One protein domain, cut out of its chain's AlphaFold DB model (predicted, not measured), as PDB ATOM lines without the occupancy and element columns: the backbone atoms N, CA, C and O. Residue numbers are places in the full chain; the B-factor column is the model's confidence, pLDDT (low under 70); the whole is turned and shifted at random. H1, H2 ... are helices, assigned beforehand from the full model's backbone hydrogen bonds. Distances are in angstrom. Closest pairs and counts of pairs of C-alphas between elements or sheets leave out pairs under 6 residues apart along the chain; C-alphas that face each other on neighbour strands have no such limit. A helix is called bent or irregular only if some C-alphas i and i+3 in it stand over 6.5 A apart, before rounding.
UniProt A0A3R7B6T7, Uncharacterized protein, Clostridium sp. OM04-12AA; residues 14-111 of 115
ATOM      1  N   ARG A  14     -28.133  17.676 -24.595       83.38
ATOM      2  CA  ARG A  14     -28.994  16.488 -24.803       83.38
ATOM      3  C   ARG A  14     -30.467  16.712 -24.452       83.38
ATOM      4  O   ARG A  14     -31.243  15.765 -24.405       83.38
ATOM      5  N   MET A  15     -30.821  17.958 -24.174       89.50
ATOM      6  CA  MET A  15     -32.111  18.407 -23.657       89.50
ATOM      7  C   MET A  15     -32.644  19.614 -24.441       89.50
ATOM      8  O   MET A  15     -33.548  20.294 -23.964       89.50
ATOM      9  N   GLU A  16     -32.090  19.901 -25.623       91.31
ATOM     10  CA  GLU A  16     -32.421  21.082 -26.434       91.31
ATOM     11  C   GLU A  16     -33.908  21.109 -26.800       91.31
ATOM     12  O   GLU A  16     -34.568  22.134 -26.626       91.31
ATOM     13  N   ASP A  17     -34.450  19.960 -27.218       90.75
ATOM     14  CA  ASP A  17     -35.871  19.787 -27.536       90.75
ATOM     15  C   ASP A  17     -36.759  20.066 -26.321       90.75
ATOM     16  O   ASP A  17     -37.772  20.760 -26.409       90.75
ATOM     17  N   TYR A  18     -36.356  19.550 -25.158       90.94
ATOM     18  CA  TYR A  18     -37.119  19.675 -23.921       90.94
ATOM     19  C   TYR A  18     -37.117  21.122 -23.402       90.94
ATOM     20  O   TYR A  18     -38.161  21.646 -23.009       90.94
ATOM     21  N   ASP A  19     -35.961  21.791 -23.453       93.56
ATOM     22  CA  ASP A  19     -35.813  23.222 -23.170       93.56
ATOM     23  C   ASP A  19     -36.696  24.076 -24.089       93.56
ATOM     24  O   ASP A  19     -37.448  24.934 -23.617       93.56
ATOM     25  N   LEU A  20     -36.643  23.812 -25.398       92.94
ATOM     26  CA  LEU A  20     -37.441  24.523 -26.390       92.94
ATOM     27  C   LEU A  20     -38.939  24.343 -26.134       92.94
ATOM     28  O   LEU A  20     -39.681  25.324 -26.153       92.94
ATOM     29  N   PHE A  21     -39.386  23.122 -25.841       93.31
ATOM     30  CA  PHE A  21     -40.785  22.859 -25.515       93.31
ATOM     31  C   PHE A  21     -41.239  23.645 -24.294       93.31
ATOM     32  O   PHE A  21     -42.246  24.343 -24.375       93.31
ATOM     33  N   MET A  22     -40.499  23.606 -23.186       93.50
ATOM     34  CA  MET A  22     -40.895  24.352 -21.988       93.50
ATOM     35  C   MET A  22     -40.958  25.859 -22.240       93.50
ATOM     36  O   MET A  22     -41.886  26.509 -21.763       93.50
ATOM     37  N   ARG A  23     -40.040  26.414 -23.043       93.31
ATOM     38  CA  ARG A  23     -40.098  27.825 -23.458       93.31
ATOM     39  C   ARG A  23     -41.326  28.129 -24.312       93.31
ATOM     40  O   ARG A  23     -41.969  29.149 -24.090       93.31
ATOM     41  N   LEU A  24     -41.677  27.257 -25.257       94.25
ATOM     42  CA  LEU A  24     -42.887  27.413 -26.068       94.25
ATOM     43  C   LEU A  24     -44.150  27.378 -25.193       94.25
ATOM     44  O   LEU A  24     -44.993  28.266 -25.301       94.25
ATOM     45  N   TYR A  25     -44.254  26.422 -24.272       93.88
ATOM     46  CA  TYR A  25     -45.381  26.355 -23.339       93.88
ATOM     47  C   TYR A  25     -45.440  27.571 -22.407       93.88
ATOM     48  O   TYR A  25     -46.522  28.099 -22.169       93.88
ATOM     49  N   ALA A  26     -44.296  28.079 -21.940       93.56
ATOM     50  CA  ALA A  26     -44.245  29.290 -21.117       93.56
ATOM     51  C   ALA A  26     -44.708  30.543 -21.882       93.56
ATOM     52  O   ALA A  26     -45.185  31.497 -21.277       93.56
ATOM     53  N   MET A  27     -44.616  30.530 -23.215       93.19
ATOM     54  CA  MET A  27     -45.164  31.572 -24.092       93.19
ATOM     55  C   MET A  27     -46.647  31.359 -24.447       93.19
ATOM     56  O   MET A  27     -47.195  32.134 -25.229       93.19
ATOM     57  N   GLY A  28     -47.297  30.325 -23.903       93.19
ATOM     58  CA  GLY A  28     -48.705  30.012 -24.157       93.19
ATOM     59  C   GLY A  28     -48.967  29.245 -25.456       93.19
ATOM     60  O   GLY A  28     -50.118  29.135 -25.873       93.19
ATOM     61  N   TYR A  29     -47.932  28.713 -26.115       94.12
ATOM     62  CA  TYR A  29     -48.133  27.841 -27.271       94.12
ATOM     63  C   TYR A  29     -48.694  26.478 -26.843       94.12
ATOM     64  O   TYR A  29     -48.379  25.963 -25.770       94.12
ATOM     65  N   ILE A  30     -49.499  25.875 -27.720       92.62
ATOM     66  CA  ILE A  30     -50.129  24.570 -27.508       92.62
ATOM     67  C   ILE A  30     -49.478  23.559 -28.454       92.62
ATOM     68  O   ILE A  30     -49.418  23.786 -29.663       92.62
ATOM     69  N   GLY A  31     -48.985  22.445 -27.911       90.88
ATOM     70  CA  GLY A  31     -48.459  21.341 -28.711       90.88
ATOM     71  C   GLY A  31     -49.576  20.497 -29.326       90.88
ATOM     72  O   GLY A  31     -50.576  20.203 -28.674       90.88
ATOM     73  N   CYS A  32     -49.393  20.067 -30.573       93.06
ATOM     74  CA  CYS A  32     -50.292  19.144 -31.258       93.06
ATOM     75  C   CYS A  32     -49.526  17.899 -31.727       93.06
ATOM     76  O   CYS A  32     -48.461  17.996 -32.335       93.06
ATOM     77  N   ASN A  33     -50.075  16.717 -31.436       91.94
ATOM     78  CA  ASN A  33     -49.504  15.446 -31.878       91.94
ATOM     79  C   ASN A  33     -50.156  14.991 -33.185       91.94
ATOM     80  O   ASN A  33     -51.358  15.165 -33.399       91.94
ATOM     81  N   LEU A  34     -49.364  14.344 -34.039       92.88
ATOM     82  CA  LEU A  34     -49.886  13.639 -35.203       92.88
ATOM     83  C   LEU A  34     -50.663  12.404 -34.737       92.88
ATOM     84  O   LEU A  34     -50.171  11.614 -33.937       92.88
ATOM     85  N   GLN A  35     -51.868  12.220 -35.271       94.88
ATOM     86  CA  GLN A  35     -52.777  11.147 -34.842       94.88
ATOM     87  C   GLN A  35     -52.341   9.749 -35.291       94.88
ATOM     88  O   GLN A  35     -52.899   8.747 -34.854       94.88
ATOM     89  N   ARG A  36     -51.363   9.664 -36.194       93.56
ATOM     90  CA  ARG A  36     -50.848   8.400 -36.718       93.56
ATOM     91  C   ARG A  36     -49.351   8.307 -36.430       93.56
ATOM     92  O   ARG A  36     -48.649   9.300 -36.630       93.56
ATOM     93  N   PRO A  37     -48.848   7.139 -35.995       88.94
ATOM     94  CA  PRO A  37     -47.420   6.943 -35.797       88.94
ATOM     95  C   PRO A  37     -46.706   6.975 -37.154       88.94
ATOM     96  O   PRO A  37     -46.935   6.112 -37.996       88.94
ATOM     97  N   MET A  38     -45.848   7.975 -37.365       91.81
ATOM     98  CA  MET A  38     -45.107   8.155 -38.625       91.81
ATOM     99  C   MET A  38     -43.674   7.618 -38.575       91.81
ATOM    100  O   MET A  38     -43.052   7.437 -39.616       91.81
ATOM    101  N   LEU A  39     -43.133   7.374 -37.377       90.19
ATOM    102  CA  LEU A  39     -41.733   7.010 -37.188       90.19
ATOM    103  C   LEU A  39     -41.602   5.753 -36.331       90.19
ATOM    104  O   LEU A  39     -42.169   5.663 -35.242       90.19
ATOM    105  N   ARG A  40     -40.787   4.809 -36.806       90.31
ATOM    106  CA  ARG A  40     -40.307   3.666 -36.030       90.31
ATOM    107  C   ARG A  40     -38.790   3.759 -35.932       90.31
ATOM    108  O   ARG A  40     -38.118   3.828 -36.953       90.31
ATOM    109  N   TYR A  41     -38.265   3.750 -34.713       88.06
ATOM    110  CA  TYR A  41     -36.833   3.877 -34.454       88.06
ATOM    111  C   TYR A  41     -36.392   2.918 -33.345       88.06
ATOM    112  O   TYR A  41     -37.202   2.458 -32.538       88.06
ATOM    113  N   THR A  42     -35.104   2.594 -33.331       86.25
ATOM    114  CA  THR A  42     -34.472   1.779 -32.291       86.25
ATOM    115  C   THR A  42     -33.876   2.672 -31.212       86.25
ATOM    116  O   THR A  42     -33.252   3.688 -31.516       86.25
ATOM    117  N   VAL A  43     -34.059   2.291 -29.948       78.00
ATOM    118  CA  VAL A  43     -33.544   3.031 -28.790       78.00
ATOM    119  C   VAL A  43     -32.392   2.253 -28.169       78.00
ATOM    120  O   VAL A  43     -32.582   1.111 -27.759       78.00
ATOM    121  N   ASP A  44     -31.228   2.894 -28.060       75.19
ATOM    122  CA  ASP A  44     -30.090   2.381 -27.293       75.19
ATOM    123  C   ASP A  44     -30.142   2.924 -25.863       75.19
ATOM    124  O   ASP A  44     -30.071   4.138 -25.646       75.19
ATOM    125  N   PHE A  45     -30.234   2.032 -24.878       67.06
ATOM    126  CA  PHE A  45     -30.356   2.408 -23.465       67.06
ATOM    127  C   PHE A  45     -29.009   2.717 -22.787       67.06
ATOM    128  O   PHE A  45     -28.986   3.403 -21.767       67.06
ATOM    129  N   ASP A  46     -27.885   2.323 -23.392       67.69
ATOM    130  CA  ASP A  46     -26.542   2.456 -22.798       67.69
ATOM    131  C   ASP A  46     -25.960   3.881 -22.848       67.69
ATOM    132  O   ASP A  46     -24.883   4.150 -22.319       67.69
ATOM    133  N   LYS A  47     -26.648   4.836 -23.485       66.81
ATOM    134  CA  LYS A  47     -26.080   6.166 -23.776       66.81
ATOM    135  C   LYS A  47     -26.273   7.193 -22.655       66.81
ATOM    136  O   LYS A  47     -25.733   8.299 -22.765       66.81
ATOM    137  N   THR A  48     -27.032   6.888 -21.603       72.06
ATOM    138  CA  THR A  48     -27.427   7.874 -20.581       72.06
ATOM    139  C   THR A  48     -26.615   7.719 -19.298       72.06
ATOM    140  O   THR A  48     -26.920   6.886 -18.449       72.06
ATOM    141  N   THR A  49     -25.599   8.564 -19.129       83.38
ATOM    142  CA  THR A  49     -24.828   8.674 -17.884       83.38
ATOM    143  C   THR A  49     -25.599   9.442 -16.807       83.38
ATOM    144  O   THR A  49     -26.531  10.197 -17.095       83.38
ATOM    145  N   TYR A  50     -25.189   9.288 -15.544       85.94
ATOM    146  CA  TYR A  50     -25.800  10.018 -14.427       85.94
ATOM    147  C   TYR A  50     -25.618  11.542 -14.546       85.94
ATOM    148  O   TYR A  50     -26.523  12.294 -14.196       85.94
ATOM    149  N   ALA A  51     -24.507  12.006 -15.128       86.94
ATOM    150  CA  ALA A  51     -24.286  13.426 -15.415       86.94
ATOM    151  C   ALA A  51     -25.405  14.022 -16.290       86.94
ATOM    152  O   ALA A  51     -25.950  15.070 -15.956       86.94
ATOM    153  N   HIS A  52     -25.848  13.300 -17.327       87.12
ATOM    154  CA  HIS A  52     -26.960  13.756 -18.169       87.12
ATOM    155  C   HIS A  52     -28.284  13.866 -17.402       87.12
ATOM    156  O   HIS A  52     -29.109  14.712 -17.737       87.12
ATOM    157  N   ARG A  53     -28.493  13.052 -16.357       89.50
ATOM    158  CA  ARG A  53     -29.683  13.151 -15.492       89.50
ATOM    159  C   ARG A  53     -29.643  14.407 -14.627       89.50
ATOM    160  O   ARG A  53     -30.684  15.001 -14.373       89.50
ATOM    161  N   ILE A  54     -28.457  14.825 -14.186       91.56
ATOM    162  CA  ILE A  54     -28.282  16.094 -13.467       91.56
ATOM    163  C   ILE A  54     -28.609  17.266 -14.400       91.56
ATOM    164  O   ILE A  54     -29.320  18.187 -14.000       91.56
ATOM    165  N   ASP A  55     -28.146  17.222 -15.648       91.44
ATOM    166  CA  ASP A  55     -28.455  18.266 -16.628       91.44
ATOM    167  C   ASP A  55     -29.950  18.290 -16.994       91.44
ATOM    168  O   ASP A  55     -30.550  19.364 -17.044       91.44
ATOM    169  N   GLU A  56     -30.598  17.121 -17.104       92.38
ATOM    170  CA  GLU A  56     -32.059  16.991 -17.244       92.38
ATOM    171  C   GLU A  56     -32.808  17.735 -16.134       92.38
ATOM    172  O   GLU A  56     -33.766  18.467 -16.391       92.38
ATOM    173  N   VAL A  57     -32.356  17.564 -14.890       94.38
ATOM    174  CA  VAL A  57     -32.954  18.184 -13.704       94.38
ATOM    175  C   VAL A  57     -32.772  19.698 -13.734       94.38
ATOM    176  O   VAL A  57     -33.728  20.416 -13.448       94.38
ATOM    177  N   LYS A  58     -31.595  20.205 -14.128       93.25
ATOM    178  CA  LYS A  58     -31.356  21.653 -14.271       93.25
ATOM    179  C   LYS A  58     -32.297  22.273 -15.303       93.25
ATOM    180  O   LYS A  58     -32.946  23.275 -15.006       93.25
ATOM    181  N   VAL A  59     -32.407  21.663 -16.487       93.88
ATOM    182  CA  VAL A  59     -33.280  22.152 -17.565       93.88
ATOM    183  C   VAL A  59     -34.747  22.090 -17.134       93.88
ATOM    184  O   VAL A  59     -35.473  23.075 -17.276       93.88
ATOM    185  N   ARG A  60     -35.180  20.984 -16.513       94.19
ATOM    186  CA  ARG A  60     -36.528  20.845 -15.935       94.19
ATOM    187  C   ARG A  60     -36.824  21.893 -14.882       94.19
ATOM    188  O   ARG A  60     -37.891  22.490 -14.927       94.19
ATOM    189  N   TYR A  61     -35.903  22.135 -13.957       94.94
ATOM    190  CA  TYR A  61     -36.084  23.132 -12.911       94.94
ATOM    191  C   TYR A  61     -36.282  24.533 -13.499       94.94
ATOM    192  O   TYR A  61     -37.237  25.221 -13.135       94.94
ATOM    193  N   GLN A  62     -35.428  24.932 -14.452       93.06
ATOM    194  CA  GLN A  62     -35.544  26.217 -15.145       93.06
ATOM    195  C   GLN A  62     -36.897  26.347 -15.863       93.06
ATOM    196  O   GLN A  62     -37.586  27.354 -15.697       93.06
ATOM    197  N   GLY A  63     -37.312  25.319 -16.608       93.94
ATOM    198  CA  GLY A  63     -38.580  25.349 -17.334       93.94
ATOM    199  C   GLY A  63     -39.811  25.306 -16.426       93.94
ATOM    200  O   GLY A  63     -40.737  26.082 -16.625       93.94
ATOM    201  N   PHE A  64     -39.813  24.487 -15.372       95.19
ATOM    202  CA  PHE A  64     -40.916  24.426 -14.403       95.19
ATOM    203  C   PHE A  64     -41.079  25.738 -13.636       95.19
ATOM    204  O   PHE A  64     -42.206  26.145 -13.351       95.19
ATOM    205  N   LYS A  65     -39.966  26.419 -13.333       94.38
ATOM    206  CA  LYS A  65     -39.989  27.769 -12.768       94.38
ATOM    207  C   LYS A  65     -40.618  28.766 -13.744       94.38
ATOM    208  O   LYS A  65     -41.476  29.535 -13.329       94.38
ATOM    209  N   ALA A  66     -40.233  28.732 -15.021       93.19
ATOM    210  CA  ALA A  66     -40.792  29.609 -16.055       93.19
ATOM    211  C   ALA A  66     -42.290  29.355 -16.313       93.19
ATOM    212  O   ALA A  66     -43.028  30.286 -16.610       93.19
ATOM    213  N   LEU A  67     -42.738  28.108 -16.157       93.38
ATOM    214  CA  LEU A  67     -44.136  27.695 -16.305       93.38
ATOM    215  C   LEU A  67     -44.995  27.957 -15.054       93.38
ATOM    216  O   LEU A  67     -46.192  27.696 -15.083       93.38
ATOM    217  N   GLY A  68     -44.406  28.416 -13.941       93.56
ATOM    218  CA  GLY A  68     -45.135  28.623 -12.685       93.56
ATOM    219  C   GLY A  68     -45.618  27.328 -12.016       93.56
ATOM    220  O   GLY A  68     -46.552  27.355 -11.222       93.56
ATOM    221  N   LEU A  69     -44.995  26.184 -12.322       92.94
ATOM    222  CA  LEU A  69     -45.398  24.866 -11.804       92.94
ATOM    223  C   LEU A  69     -44.790  24.543 -10.431       92.94
ATOM    224  O   LEU A  69     -45.149  23.542  -9.810       92.94
ATOM    225  N   LEU A  70     -43.840  25.347  -9.955       91.81
ATOM    226  CA  LEU A  70     -43.256  25.191  -8.622       91.81
ATOM    227  C   LEU A  70     -44.179  25.815  -7.557       91.81
ATOM    228  O   LEU A  70     -44.758  26.867  -7.816       91.81
ATOM    229  N   PRO A  71     -44.310  25.207  -6.360       91.62
ATOM    230  CA  PRO A  71     -43.492  24.108  -5.828       91.62
ATOM    231  C   PRO A  71     -43.991  22.694  -6.176       91.62
ATOM    232  O   PRO A  71     -43.200  21.754  -6.151       91.62
ATOM    233  N   TRP A  72     -45.262  22.520  -6.538       91.12
ATOM    234  CA  TRP A  72     -45.888  21.198  -6.722       91.12
ATOM    235  C   TRP A  72     -45.210  20.330  -7.788       91.12
ATOM    236  O   TRP A  72     -45.080  19.117  -7.633       91.12
ATOM    237  N   GLY A  73     -44.705  20.950  -8.852       90.81
ATOM    238  CA  GLY A  73     -43.990  20.280  -9.930       90.81
ATOM    239  C   GLY A  73     -42.591  19.775  -9.555       90.81
ATOM    240  O   GLY A  73     -41.986  19.032 -10.329       90.81
ATOM    241  N   PHE A  74     -42.064  20.131  -8.378       92.69
ATOM    242  CA  PHE A  74     -40.698  19.796  -7.966       92.69
ATOM    243  C   PHE A  74     -40.442  18.282  -7.906       92.69
ATOM    244  O   PHE A  74     -39.369  17.815  -8.290       92.69
ATOM    245  N   ILE A  75     -41.452  17.492  -7.527       93.62
ATOM    246  CA  ILE A  75     -41.347  16.027  -7.506       93.62
ATOM    247  C   ILE A  75     -41.038  15.438  -8.897       93.62
ATOM    248  O   ILE A  75     -40.286  14.472  -9.022       93.62
ATOM    249  N   TYR A  76     -41.543  16.062  -9.966       92.81
ATOM    250  CA  TYR A  76     -41.274  15.647 -11.346       92.81
ATOM    251  C   TYR A  76     -39.892  16.093 -11.830       92.81
ATOM    252  O   TYR A  76     -39.271  15.408 -12.649       92.81
ATOM    253  N   VAL A  77     -39.393  17.212 -11.298       93.88
ATOM    254  CA  VAL A  77     -38.046  17.722 -11.574       93.88
ATOM    255  C   VAL A  77     -36.986  16.762 -11.031       93.88
ATOM    256  O   VAL A  77     -36.045  16.449 -11.752       93.88
ATOM    257  N   ILE A  78     -37.157  16.235  -9.811       93.94
ATOM    258  CA  ILE A  78     -36.163  15.359  -9.160       93.94
ATOM    259  C   ILE A  78     -36.249  13.880  -9.584       93.94
ATOM    260  O   ILE A  78     -35.297  13.120  -9.393       93.94
ATOM    261  N   ARG A  79     -37.359  13.462 -10.208       92.50
ATOM    262  CA  ARG A  79     -37.604  12.074 -10.643       92.50
ATOM    263  C   ARG A  79     -36.428  11.419 -11.400       92.50
ATOM    264  O   ARG A  79     -36.140  10.260 -11.097       92.50
ATOM    265  N   PRO A  80     -35.713  12.089 -12.333       89.94
ATOM    266  CA  PRO A  80     -34.570  11.493 -13.033       89.94
ATOM    267  C   PRO A  80     -33.422  11.071 -12.119       89.94
ATOM    268  O   PRO A  80     -32.765  10.077 -12.434       89.94
ATOM    269  N   LEU A  81     -33.196  11.789 -11.009       91.88
ATOM    270  CA  LEU A  81     -32.159  11.451 -10.028       91.88
ATOM    271  C   LEU A  81     -32.538  10.178  -9.277       91.88
ATOM    272  O   LEU A  81     -31.739   9.249  -9.229       91.88
ATOM    273  N   ILE A  82     -33.785  10.095  -8.800       90.62
ATOM    274  CA  ILE A  82     -34.317   8.914  -8.100       90.62
ATOM    275  C   ILE A  82     -34.220   7.675  -8.997       90.62
ATOM    276  O   ILE A  82     -33.675   6.652  -8.594       90.62
ATOM    277  N   VAL A  83     -34.677   7.781 -10.248       87.25
ATOM    278  CA  VAL A  83     -34.594   6.678 -11.221       87.25
ATOM    279  C   VAL A  83     -33.140   6.351 -11.581       87.25
ATOM    280  O   VAL A  83     -32.831   5.207 -11.892       87.25
ATOM    281  N   GLY A  84     -32.240   7.335 -11.540       85.94
ATOM    282  CA  GLY A  84     -30.817   7.147 -11.818       85.94
ATOM    283  C   GLY A  84     -30.052   6.389 -10.736       85.94
ATOM    284  O   GLY A  84     -28.997   5.843 -11.040       85.94
ATOM    285  N   LEU A  85     -30.575   6.344  -9.508       87.44
ATOM    286  CA  LEU A  85     -30.003   5.583  -8.391       87.44
ATOM    287  C   LEU A  85     -30.361   4.090  -8.453       87.44
ATOM    288  O   LEU A  85     -29.686   3.268  -7.837       87.44
ATOM    289  N   ILE A  86     -31.414   3.729  -9.189       86.12
ATOM    290  CA  ILE A  86     -31.876   2.345  -9.311       86.12
ATOM    291  C   ILE A  86     -30.995   1.608 -10.336       86.12
ATOM    292  O   ILE A  86     -30.822   2.104 -11.454       86.12
ATOM    293  N   PRO A  87     -30.466   0.411 -10.010       82.88
ATOM    294  CA  PRO A  87     -29.717  -0.404 -10.960       82.88
ATOM    295  C   PRO A  87     -30.517  -0.688 -12.235       82.88
ATOM    296  O   PRO A  87     -31.713  -0.984 -12.185       82.88
ATOM    297  N   HIS A  88     -29.836  -0.651 -13.383       75.62
ATOM    298  CA  HIS A  88     -30.467  -0.818 -14.694       75.62
ATOM    299  C   HIS A  88     -31.247  -2.138 -14.817       75.62
ATOM    300  O   HIS A  88     -32.356  -2.145 -15.348       75.62
ATOM    301  N   ASP A  89     -30.703  -3.235 -14.279       75.69
ATOM    302  CA  ASP A  89     -31.344  -4.555 -14.315       75.69
ATOM    303  C   ASP A  89     -32.706  -4.533 -13.591       75.69
ATOM    304  O   ASP A  89     -33.703  -4.987 -14.150       75.69
ATOM    305  N   THR A  90     -32.792  -3.915 -12.408       80.75
ATOM    306  CA  THR A  90     -34.046  -3.782 -11.647       80.75
ATOM    307  C   THR A  90     -35.057  -2.893 -12.364       80.75
ATOM    308  O   THR A  90     -36.234  -3.235 -12.452       80.75
ATOM    309  N   LEU A  91     -34.610  -1.761 -12.915       79.38
ATOM    310  CA  LEU A  91     -35.484  -0.855 -13.663       79.38
ATOM    311  C   LEU A  91     -36.071  -1.540 -14.906       79.38
ATOM    312  O   LEU A  91     -37.239  -1.343 -15.242       79.38
ATOM    313  N   MET A  92     -35.260  -2.348 -15.588       76.94
ATOM    314  CA  MET A  92     -35.689  -3.108 -16.753       76.94
ATOM    315  C   MET A  92     -36.667  -4.219 -16.372       76.94
ATOM    316  O   MET A  92     -37.636  -4.423 -17.094       76.94
ATOM    317  N   GLU A  93     -36.469  -4.889 -15.234       80.75
ATOM    318  CA  GLU A  93     -37.429  -5.868 -14.713       80.75
ATOM    319  C   GLU A  93     -38.796  -5.235 -14.430       80.75
ATOM    320  O   GLU A  93     -39.792  -5.731 -14.951       80.75
ATOM    321  N   ILE A  94     -38.836  -4.099 -13.723       82.88
ATOM    322  CA  ILE A  94     -40.083  -3.358 -13.452       82.88
ATOM    323  C   ILE A  94     -40.777  -2.990 -14.766       82.88
ATOM    324  O   ILE A  94     -41.969  -3.221 -14.948       82.88
ATOM    325  N   LYS A  95     -40.016  -2.468 -15.733       81.81
ATOM    326  CA  LYS A  95     -40.571  -2.072 -17.028       81.81
ATOM    327  C   LYS A  95     -41.109  -3.268 -17.814       81.81
ATOM    328  O   LYS A  95     -42.098  -3.130 -18.523       81.81
ATOM    329  N   LEU A  96     -40.458  -4.424 -17.745       81.62
ATOM    330  CA  LEU A  96     -40.924  -5.643 -18.409       81.62
ATOM    331  C   LEU A  96     -42.202  -6.179 -17.758       81.62
ATOM    332  O   LEU A  96     -43.101  -6.611 -18.477       81.62
ATOM    333  N   GLU A  97     -42.298  -6.097 -16.433       80.06
ATOM    334  CA  GLU A  97     -43.487  -6.475 -15.671       80.06
ATOM    335  C   GLU A  97     -44.688  -5.581 -16.012       80.06
ATOM    336  O   GLU A  97     -45.741  -6.105 -16.373       80.06
ATOM    337  N   ASP A  98     -44.499  -4.256 -16.058       81.88
ATOM    338  CA  ASP A  98     -45.526  -3.291 -16.491       81.88
ATOM    339  C   ASP A  98     -46.033  -3.562 -17.922       81.88
ATOM    340  O   ASP A  98     -47.193  -3.309 -18.243       81.88
ATOM    341  N   ASN A  99     -45.175  -4.092 -18.801       82.50
ATOM    342  CA  ASN A  99     -45.532  -4.458 -20.178       82.50
ATOM    343  C   ASN A  99     -46.093  -5.891 -20.305       82.50
ATOM    344  O   ASN A  99     -46.271  -6.380 -21.422       82.50
ATOM    345  N   GLY A 100     -46.346  -6.587 -19.190       80.06
ATOM    346  CA  GLY A 100     -46.916  -7.938 -19.173       80.06
ATOM    347  C   GLY A 100     -45.954  -9.042 -19.628       80.06
ATOM    348  O   GLY A 100     -46.388 -10.107 -20.070       80.06
ATOM    349  N   VAL A 101     -44.642  -8.808 -19.563       80.62
ATOM    350  CA  VAL A 101     -43.624  -9.781 -19.979       80.62
ATOM    351  C   VAL A 101     -43.261 -10.714 -18.820       80.62
ATOM    352  O   VAL A 101     -42.919 -10.277 -17.727       80.62
ATOM    353  N   ASP A 102     -43.250 -12.026 -19.075       80.75
ATOM    354  CA  ASP A 102     -42.846 -13.035 -18.086       80.75
ATOM    355  C   ASP A 102     -41.345 -12.938 -17.730       80.75
ATOM    356  O   ASP A 102     -40.454 -13.372 -18.480       80.75
ATOM    357  N   LEU A 103     -41.076 -12.424 -16.526       77.75
ATOM    358  CA  LEU A 103     -39.748 -12.284 -15.922       77.75
ATOM    359  C   LEU A 103     -38.971 -13.611 -15.849       77.75
ATOM    360  O   LEU A 103     -37.748 -13.619 -16.024       77.75
ATOM    361  N   ARG A 104     -39.636 -14.761 -15.649       77.81
ATOM    362  CA  ARG A 104     -38.954 -16.070 -15.582       77.81
ATOM    363  C   ARG A 104     -38.380 -16.455 -16.941       77.81
ATOM    364  O   ARG A 104     -37.245 -16.941 -17.013       77.81
ATOM    365  N   LYS A 105     -39.129 -16.220 -18.026       76.69
ATOM    366  CA  LYS A 105     -38.644 -16.414 -19.406       76.69
ATOM    367  C   LYS A 105     -37.499 -15.457 -19.732       76.69
ATOM    368  O   LYS A 105     -36.503 -15.900 -20.307       76.69
ATOM    369  N   TYR A 106     -37.608 -14.189 -19.331       78.69
ATOM    370  CA  TYR A 106     -36.558 -13.187 -19.530       78.69
ATOM    371  C   TYR A 106     -35.245 -13.578 -18.829       78.69
ATOM    372  O   TYR A 106     -34.214 -13.744 -19.493       78.69
ATOM    373  N   ARG A 107     -35.285 -13.854 -17.515       76.25
ATOM    374  CA  ARG A 107     -34.098 -14.238 -16.726       76.25
ATOM    375  C   ARG A 107     -33.421 -15.501 -17.263       76.25
ATOM    376  O   ARG A 107     -32.195 -15.548 -17.334       76.25
ATOM    377  N   ARG A 108     -34.190 -16.514 -17.697       76.88
ATOM    378  CA  ARG A 108     -33.643 -17.743 -18.315       76.88
ATOM    379  C   ARG A 108     -32.876 -17.461 -19.609       76.88
ATOM    380  O   ARG A 108     -31.854 -18.098 -19.855       76.88
ATOM    381  N   ARG A 109     -33.353 -16.519 -20.426       70.94
ATOM    382  CA  ARG A 109     -32.744 -16.167 -21.716       70.94
ATOM    383  C   ARG A 109     -31.466 -15.339 -21.535       70.94
ATOM    384  O   ARG A 109     -30.484 -15.591 -22.226       70.94
ATOM    385  N   HIS A 110     -31.447 -14.419 -20.570       67.88
ATOM    386  CA  HIS A 110     -30.286 -13.562 -20.302       67.88
ATOM    387  C   HIS A 110     -29.198 -14.229 -19.440       67.88
ATOM    388  O   HIS A 110     -28.019 -13.984 -19.685       67.88
ATOM    389  N   ARG A 111     -29.535 -15.160 -18.527       65.06
ATOM    390  CA  ARG A 111     -28.523 -15.981 -17.815       65.06
ATOM    391  C   ARG A 111     -27.668 -16.836 -18.756       65.06
ATOM    392  O   ARG A 111     -26.526 -17.119 -18.425       65.06
TER     393      ARG A 111
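What this domain is: This is residues 14 to 111 of the 115 residues of an uncharacterized protein of Clostridium sp. OM04-12AA (UniProt A0A3R7B6T7). Three helices lie side by side, with the longest, H2, in the middle between H1 and H3, and H4 and H5 make a loose arm that continues beyond the last residues of H3. Between H1 and H2 the chain swings out in a wide loop, residues 27 to 49, of which residues 32 to 44 stand free and stick out. The printed part has 98 residues with five named helices, H1 to H5 in order, and no named strand; the class is all helix. The whole is loose, with a radius of gyration of the C-alphas of 17.1 A, and the C-alphas span 51 by 34 by 24 A.

Where its parts are: H2, residues 50 to 66, is 24.7 A from first to last C-alpha; C-alpha 50 is at (-25.800, 10.018, -14.427). H1, residues 16 to 26, is 15.3 A long and begins with C-alpha 16 at (-32.421, 21.082, -26.434). H3, residues 74 to 85, is 17.8 A long and irregular: C-alphas 77 and 80 are 7.3 A apart. H4, residues 88 to 98, is 15.4 A long. H5, residues 103 to 111, is 12.0 A long and ends with C-alpha 111 at (-28.523, -15.981, -17.815).

How they stand to each other: H2 and H3 touch and form a helical hairpin, running opposite ways at a shallow tilt of 4 degrees; their closest C-alphas, those of Val 57 and Val 77, are 5.5 A apart. H2 touches H1 with residues 59 to 66 alone; the closest C-alphas, of Met 22 and Gly 63, are 5.3 A apart. H1 and H2 run the same way at a shallow tilt of 16 degrees. H1 and H3 are apart. H3 and H4 are close but not clearly touching: their closest C-alphas, of Val 83 and Leu 91, are 8.0 A apart, and the tilt is steep at 62 degrees. H4 and H5 only just touch, with 3 pairs of C-alphas within 8 A, and touch only at the corner by their link; the closest C-alphas, of Glu 97 and Leu 103, are 6.9 A apart. They run opposite ways at a shallow tilt of 33 degrees, only just short of steep. H4 is apart from H1 and H2, and H5 is apart from H1, H2 and H3. In H1, H2, H4 and H5 every O i to N i+4 pair is within hydrogen-bond range; in H3, 6 of 8 are.

The domain as a whole: The C-alphas farthest apart, of Met 27 and Arg 108, are 51.0 A apart. The printed part has no cut. The link from H1 to H2, 23 residues, is long; the link from H2 to H3 is short, and those from H3 to H4 and from H4 to H5 are tight. The mean pLDDT of the printed part is 86.9, and residues 45 to 47 and 110 to 111 are under 70.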